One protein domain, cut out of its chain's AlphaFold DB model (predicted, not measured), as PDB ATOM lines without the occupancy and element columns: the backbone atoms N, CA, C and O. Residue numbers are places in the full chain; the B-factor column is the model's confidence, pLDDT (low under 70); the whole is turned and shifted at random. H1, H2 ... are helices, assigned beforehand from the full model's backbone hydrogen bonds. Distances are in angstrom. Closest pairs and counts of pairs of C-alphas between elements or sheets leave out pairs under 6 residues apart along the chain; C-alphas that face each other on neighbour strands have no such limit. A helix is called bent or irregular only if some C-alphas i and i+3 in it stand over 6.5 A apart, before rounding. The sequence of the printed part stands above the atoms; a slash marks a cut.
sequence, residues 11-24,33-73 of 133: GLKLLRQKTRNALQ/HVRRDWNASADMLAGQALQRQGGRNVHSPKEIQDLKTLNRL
ATOM      1  N   GLY A  11     116.979 182.165 156.268       79.38
ATOM      2  CA  GLY A  11     117.732 183.322 155.774       79.38
ATOM      3  C   GLY A  11     116.913 184.172 154.809       79.38
ATOM      4  O   GLY A  11     116.933 185.401 154.894       79.38
ATOM      5  N   LEU A  12     116.089 183.544 153.971       77.06
ATOM      6  CA  LEU A  12     115.173 184.270 153.092       77.06
ATOM      7  C   LEU A  12     114.032 184.954 153.857       77.06
ATOM      8  O   LEU A  12     113.670 186.080 153.513       77.06
ATOM      9  N   LYS A  13     113.501 184.336 154.926       82.62
ATOM     10  CA  LYS A  13     112.547 185.002 155.834       82.62
ATOM     11  C   LYS A  13     113.149 186.289 156.405       82.62
ATOM     12  O   LYS A  13     112.485 187.327 156.400       82.62
ATOM     13  N   LEU A  14     114.410 186.233 156.845       83.38
ATOM     14  CA  LEU A  14     115.120 187.397 157.371       83.38
ATOM     15  C   LEU A  14     115.327 188.476 156.299       83.38
ATOM     16  O   LEU A  14     115.053 189.648 156.560       83.38
ATOM     17  N   LEU A  15     115.775 188.101 155.096       81.88
ATOM     18  CA  LEU A  15     115.979 189.047 153.996       81.88
ATOM     19  C   LEU A  15     114.665 189.727 153.593       81.88
ATOM     20  O   LEU A  15     114.619 190.950 153.491       81.88
ATOM     21  N   ARG A  16     113.576 188.962 153.464       84.25
ATOM     22  CA  ARG A  16     112.238 189.494 153.176       84.25
ATOM     23  C   ARG A  16     111.801 190.518 154.218       84.25
ATOM     24  O   ARG A  16     111.289 191.572 153.847       84.25
ATOM     25  N   GLN A  17     112.000 190.226 155.506       85.38
ATOM     26  CA  GLN A  17     111.642 191.158 156.574       85.38
ATOM     27  C   GLN A  17     112.462 192.450 156.492       85.38
ATOM     28  O   GLN A  17     111.892 193.535 156.579       85.38
ATOM     29  N   LYS A  18     113.779 192.349 156.267       85.25
ATOM     30  CA  LYS A  18     114.649 193.519 156.077       85.25
ATOM     31  C   LYS A  18     114.197 194.369 154.890       85.25
ATOM     32  O   LYS A  18     114.076 195.580 155.033       85.25
ATOM     33  N   THR A  19     113.886 193.740 153.757       87.50
ATOM     34  CA  THR A  19     113.386 194.441 152.568       87.50
ATOM     35  C   THR A  19     112.047 195.121 152.842       87.50
ATOM     36  O   THR A  19     111.891 196.284 152.496       87.50
ATOM     37  N   ARG A  20     111.095 194.453 153.514       87.06
ATOM     38  CA  ARG A  20     109.813 195.075 153.898       87.06
ATOM     39  C   ARG A  20     110.015 196.295 154.790       87.06
ATOM     40  O   ARG A  20     109.440 197.336 154.505       87.06
ATOM     41  N   ASN A  21     110.852 196.182 155.818       90.25
ATOM     42  CA  ASN A  21     111.150 197.301 156.712       90.25
ATOM     43  C   ASN A  21     111.792 198.473 155.952       90.25
ATOM     44  O   ASN A  21     111.478 199.625 156.225       90.25
ATOM     45  N   ALA A  22     112.659 198.194 154.975       89.75
ATOM     46  CA  ALA A  22     113.245 199.233 154.131       89.75
ATOM     47  C   ALA A  22     112.205 199.886 153.202       89.75
ATOM     48  O   ALA A  22     112.211 201.103 153.037       89.75
ATOM     49  N   LEU A  23     111.292 199.098 152.626       89.25
ATOM     50  CA  LEU A  23     110.222 199.595 151.756       89.25
ATOM     51  C   LEU A  23     109.183 200.432 152.511       89.25
ATOM     52  O   LEU A  23     108.610 201.336 151.917       89.25
ATOM     53  N   GLN A  24     108.982 200.200 153.812       89.81
ATOM     54  CA  GLN A  24     108.105 201.033 154.649       89.81
ATOM     55  C   GLN A  24     108.530 202.507 154.694       89.81
ATOM     56  O   GLN A  24     107.694 203.365 154.961       89.81
ATOM     57  N   HIS A  33     107.917 192.556 137.510       85.38
ATOM     58  CA  HIS A  33     108.737 191.489 136.956       85.38
ATOM     59  C   HIS A  33     109.077 191.827 135.504       85.38
ATOM     60  O   HIS A  33     108.185 192.123 134.711       85.38
ATOM     61  N   VAL A  34     110.361 191.770 135.158       86.25
ATOM     62  CA  VAL A  34     110.861 191.995 133.797       86.25
ATOM     63  C   VAL A  34     111.679 190.792 133.344       86.25
ATOM     64  O   VAL A  34     112.254 190.077 134.166       86.25
ATOM     65  N   ARG A  35     111.752 190.571 132.024       89.81
ATOM     66  CA  ARG A  35     112.645 189.557 131.450       89.81
ATOM     67  C   ARG A  35     114.093 189.881 131.807       89.81
ATOM     68  O   ARG A  35     114.481 191.048 131.837       89.81
ATOM     69  N   ARG A  36     114.912 188.848 131.993       90.12
ATOM     70  CA  ARG A  36     116.327 189.008 132.354       90.12
ATOM     71  C   ARG A  36     117.106 189.886 131.372       90.12
ATOM     72  O   ARG A  36     117.837 190.766 131.808       90.12
ATOM     73  N   ASP A  37     116.881 189.719 130.069       91.62
ATOM     74  CA  ASP A  37     117.550 190.513 129.026       91.62
ATOM     75  C   ASP A  37     117.278 192.018 129.174       91.62
ATOM     76  O   ASP A  37     118.110 192.849 128.821       91.62
ATOM     77  N   TRP A  38     116.122 192.384 129.736       93.75
ATOM     78  CA  TRP A  38     115.749 193.779 129.983       93.75
ATOM     79  C   TRP A  38     116.405 194.333 131.257       93.75
ATOM     80  O   TRP A  38     116.487 195.545 131.427       93.75
ATOM     81  N   ASN A  39     116.928 193.460 132.123       94.94
ATOM     82  CA  ASN A  39     117.706 193.807 133.312       94.94
ATOM     83  C   ASN A  39     119.230 193.706 133.085       94.94
ATOM     84  O   ASN A  39     120.007 193.795 134.037       94.94
ATOM     85  N   ALA A  40     119.684 193.543 131.834       93.44
ATOM     86  CA  ALA A  40     121.080 193.251 131.496       93.44
ATOM     87  C   ALA A  40     122.096 194.245 132.091       93.44
ATOM     88  O   ALA A  40     123.188 193.850 132.499       93.44
ATOM     89  N   SER A  41     121.739 195.529 132.190       95.31
ATOM     90  CA  SER A  41     122.619 196.545 132.786       95.31
ATOM     91  C   SER A  41     122.848 196.318 134.282       95.31
ATOM     92  O   SER A  41     123.977 196.434 134.758       95.31
ATOM     93  N   ALA A  42     121.801 195.962 135.031       94.12
ATOM     94  CA  ALA A  42     121.928 195.663 136.454       94.12
ATOM     95  C   ALA A  42     122.703 194.354 136.677       94.12
ATOM     96  O   ALA A  42     123.585 194.313 137.536       94.12
ATOM     97  N   ASP A  43     122.447 193.328 135.859       91.88
ATOM     98  CA  ASP A  43     123.192 192.062 135.877       91.88
ATOM     99  C   ASP A  43     124.695 192.295 135.628       91.88
ATOM    100  O   ASP A  43     125.538 191.772 136.361       91.88
ATOM    101  N   MET A  44     125.045 193.132 134.643       93.62
ATOM    102  CA  MET A  44     126.433 193.508 134.357       93.62
ATOM    103  C   MET A  44     127.091 194.199 135.557       93.62
ATOM    104  O   MET A  44     128.202 193.828 135.945       93.62
ATOM    105  N   LEU A  45     126.420 195.179 136.172       94.25
ATOM    106  CA  LEU A  45     126.947 195.899 137.337       94.25
ATOM    107  C   LEU A  45     127.153 194.969 138.539       94.25
ATOM    108  O   LEU A  45     128.187 195.047 139.207       94.25
ATOM    109  N   ALA A  46     126.205 194.064 138.788       89.75
ATOM    110  CA  ALA A  46     126.323 193.052 139.831       89.75
ATOM    111  C   ALA A  46     127.503 192.103 139.559       89.75
ATOM    112  O   ALA A  46     128.305 191.839 140.458       89.75
ATOM    113  N   GLY A  47     127.668 191.657 138.310       87.50
ATOM    114  CA  GLY A  47     128.795 190.825 137.885       87.50
ATOM    115  C   GLY A  47     130.147 191.521 138.061       87.50
ATOM    116  O   GLY A  47     131.076 190.937 138.618       87.50
ATOM    117  N   GLN A  48     130.254 192.793 137.669       90.69
ATOM    118  CA  GLN A  48     131.462 193.595 137.880       90.69
ATOM    119  C   GLN A  48     131.775 193.779 139.369       90.69
ATOM    120  O   GLN A  48     132.931 193.671 139.774       90.69
ATOM    121  N   ALA A  49     130.762 194.045 140.198       88.19
ATOM    122  CA  ALA A  49     130.945 194.166 141.640       88.19
ATOM    123  C   ALA A  49     131.455 192.854 142.258       88.19
ATOM    124  O   ALA A  49     132.386 192.887 143.064       88.19
ATOM    125  N   LEU A  50     130.914 191.710 141.828       86.06
ATOM    126  CA  LEU A  50     131.361 190.386 142.266       86.06
ATOM    127  C   LEU A  50     132.817 190.104 141.861       86.06
ATOM    128  O   LEU A  50     133.604 189.631 142.682       86.06
ATOM    129  N   GLN A  51     133.197 190.440 140.625       86.31
ATOM    130  CA  GLN A  51     134.578 190.301 140.146       86.31
ATOM    131  C   GLN A  51     135.545 191.186 140.944       86.31
ATOM    132  O   GLN A  51     136.595 190.712 141.373       86.31
ATOM    133  N   ARG A  52     135.174 192.448 141.222       86.44
ATOM    134  CA  ARG A  52     135.982 193.368 142.047       86.44
ATOM    135  C   ARG A  52     136.181 192.876 143.480       86.44
ATOM    136  O   ARG A  52     137.205 193.181 144.079       86.44
ATOM    137  N   GLN A  53     135.237 192.116 144.033       81.56
ATOM    138  CA  GLN A  53     135.385 191.504 145.358       81.56
ATOM    139  C   GLN A  53     136.327 190.288 145.372       81.56
ATOM    140  O   GLN A  53     136.554 189.710 146.436       81.56
ATOM    141  N   GLY A  54     136.880 189.884 144.223       78.06
ATOM    142  CA  GLY A  54     137.843 188.786 144.130       78.06
ATOM    143  C   GLY A  54     137.251 187.426 144.504       78.06
ATOM    144  O   GLY A  54     137.952 186.583 145.050       78.06
ATOM    145  N   GLY A  55     135.943 187.225 144.296       67.31
ATOM    146  CA  GLY A  55     135.263 185.983 144.679       67.31
ATOM    147  C   GLY A  55     135.137 185.776 146.194       67.31
ATOM    148  O   GLY A  55     134.791 184.681 146.641       67.31
ATOM    149  N   ARG A  56     135.401 186.812 147.003       70.75
ATOM    150  CA  ARG A  56     135.185 186.760 148.447       70.75
ATOM    151  C   ARG A  56     133.693 186.609 148.724       70.75
ATOM    152  O   ARG A  56     132.911 187.525 148.485       70.75
ATOM    153  N   ASN A  57     133.308 185.465 149.279       66.69
ATOM    154  CA  ASN A  57     131.949 185.256 149.761       66.69
ATOM    155  C   ASN A  57     131.689 186.197 150.944       66.69
ATOM    156  O   ASN A  57     132.201 185.997 152.041       66.69
ATOM    157  N   VAL A  58     130.902 187.245 150.701       69.56
ATOM    158  CA  VAL A  58     130.385 188.140 151.752       69.56
ATOM    159  C   VAL A  58     129.228 187.475 152.511       69.56
ATOM    160  O   VAL A  58     128.869 187.897 153.606       69.56
ATOM    161  N   HIS A  59     128.677 186.401 151.944       72.56
ATOM    162  CA  HIS A  59     127.580 185.626 152.501       72.56
ATOM    163  C   HIS A  59     128.078 184.335 153.149       72.56
ATOM    164  O   HIS A  59     128.978 183.659 152.646       72.56
ATOM    165  N   SER A  60     127.447 183.970 154.259       77.69
ATOM    166  CA  SER A  60     127.627 182.672 154.898       77.69
ATOM    167  C   SER A  60     127.152 181.531 153.978       77.69
ATOM    168  O   SER A  60     126.266 181.728 153.142       77.69
ATOM    169  N   PRO A  61     127.664 180.297 154.143       78.25
ATOM    170  CA  PRO A  61     127.236 179.145 153.340       78.25
ATOM    171  C   PRO A  61     125.720 178.897 153.361       78.25
ATOM    172  O   PRO A  61     125.144 178.470 152.362       78.25
ATOM    173  N   LYS A  62     125.066 179.202 154.488       76.81
ATOM    174  CA  LYS A  62     123.614 179.088 154.646       76.81
ATOM    175  C   LYS A  62     122.871 180.103 153.773       76.81
ATOM    176  O   LYS A  62     121.952 179.723 153.060       76.81
ATOM    177  N   GLU A  63     123.322 181.356 153.761       74.25
ATOM    178  CA  GLU A  63     122.766 182.402 152.891       74.25
ATOM    179  C   GLU A  63     122.992 182.082 151.408       74.25
ATOM    180  O   GLU A  63     122.103 182.292 150.590       74.25
ATOM    181  N   ILE A  64     124.141 181.505 151.047       77.88
ATOM    182  CA  ILE A  64     124.401 181.065 149.668       77.88
ATOM    183  C   ILE A  64     123.418 179.962 149.254       77.88
ATOM    184  O   ILE A  64     122.890 179.991 148.142       77.88
ATOM    185  N   GLN A  65     123.155 178.991 150.131       77.50
ATOM    186  CA  GLN A  65     122.186 177.928 149.862       77.50
ATOM    187  C   GLN A  65     120.773 178.492 149.671       77.50
ATOM    188  O   GLN A  65     120.072 178.114 148.733       77.50
ATOM    189  N   ASP A  66     120.399 179.445 150.518       76.38
ATOM    190  CA  ASP A  66     119.136 180.168 150.448       76.38
ATOM    191  C   ASP A  66     118.986 180.936 149.115       76.38
ATOM    192  O   ASP A  66     117.949 180.852 148.453       76.38
ATOM    193  N   LEU A  67     120.042 181.617 148.654       73.56
ATOM    194  CA  LEU A  67     120.077 182.324 147.363       73.56
ATOM    195  C   LEU A  67     120.044 181.378 146.150       73.56
ATOM    196  O   LEU A  67     119.461 181.705 145.114       73.56
ATOM    197  N   LYS A  68     120.643 180.186 146.250       70.50
ATOM    198  CA  LYS A  68     120.539 179.163 145.197       70.50
ATOM    199  C   LYS A  68     119.104 178.679 145.025       70.50
ATOM    200  O   LYS A  68     118.675 178.467 143.896       70.50
ATOM    201  N   THR A  69     118.344 178.551 146.112       69.94
ATOM    202  CA  THR A  69     116.909 178.243 146.032       69.94
ATOM    203  C   THR A  69     116.132 179.341 145.300       69.94
ATOM    204  O   THR A  69     115.213 179.014 144.555       69.94
ATOM    205  N   LEU A  70     116.521 180.618 145.433       64.50
ATOM    206  CA  LEU A  70     115.880 181.713 144.691       64.50
ATOM    207  C   LEU A  70     116.086 181.618 143.176       64.50
ATOM    208  O   LEU A  70     115.135 181.825 142.433       64.50
ATOM    209  N   ASN A  71     117.295 181.277 142.713       65.38
ATOM    210  CA  ASN A  71     117.574 181.139 141.274       65.38
ATOM    211  C   ASN A  71     116.732 180.043 140.602       65.38
ATOM    212  O   ASN A  71     116.563 180.061 139.394       65.38
ATOM    213  N   ARG A  72     116.185 179.106 141.381       69.38
ATOM    214  CA  ARG A  72     115.332 178.021 140.882       69.38
ATOM    215  C   ARG A  72     113.842 178.327 140.999       69.38
ATOM    216  O   ARG A  72     113.025 177.478 140.671       69.38
ATOM    217  N   LEU A  73     113.450 179.510 141.483       60.19
ATOM    218  CA  LEU A  73     112.032 179.865 141.612       60.19
ATOM    219  C   LEU A  73     111.326 179.919 140.259       60.19
ATOM    220  O   LEU A  73     110.148 179.606 140.214       60.19
TER     221      LEU A  73
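This is residues 11 to 24 and 33 to 73 of the 133 residues of an uncharacterized protein of Phytophthora fragariae (UniProt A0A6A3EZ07). Three helices make a loose, open frame with an empty middle: H1 and H3 meet at a corner, and H2 stands away from both, joined to H3 by residues 53 to 60. H1 meets H3 with its first two residues, and the rest of H1 runs off from there. The printed part has 55 residues with three named helices, H1, H2 and H3 along the chain, and no named strand; the class is all helix. The whole is loose, with a radius of gyration of the C-alphas of 13.3 A and spans of 28 by 27 by 24 A.

Begin at H1, residues 11 to 23, which touches H3, residues 61 to 71, with residues 11 to 12 alone. Their closest C-alphas, those of Gly 11 and Glu 63, are 5.9 A apart. Their lines stand about perpendicular, but only just, at 72 degrees. Go on to H2, residues 36 to 52: it is apart from H1 and from H3. In H1 and H3 every O i to N i+4 pair is within hydrogen-bond range; in H2, 11 of 13 are.

Find C-alpha 11 at (117.732, 183.322, 155.774); from there H1 runs 18.4 A to C-alpha 23. H2 runs 22.3 A from C-alpha 36 at (116.327, 189.008, 132.354), with a kink of 45 degrees near residue 43. H2 is irregular: C-alphas 38 and 41 are 7.9 A apart. H3 runs 15.6 A and ends at C-alpha 71 at (117.574, 181.139, 141.274).

Look at Gln 24 and Gly 54 for the two C-alphas farthest apart, 33.8 A. Residues 25 to 32 are not printed, and C-alphas 24 and 33 are 20.1 A apart across the cut. The link from H2 to H3 is short, with 8 residues. Residues 16 to 24, 33 to 49 and 51 to 57 stand free. The mean pLDDT of the printed part is 82.2; residues 55, 57 to 58 and 69 to 73 are under 70.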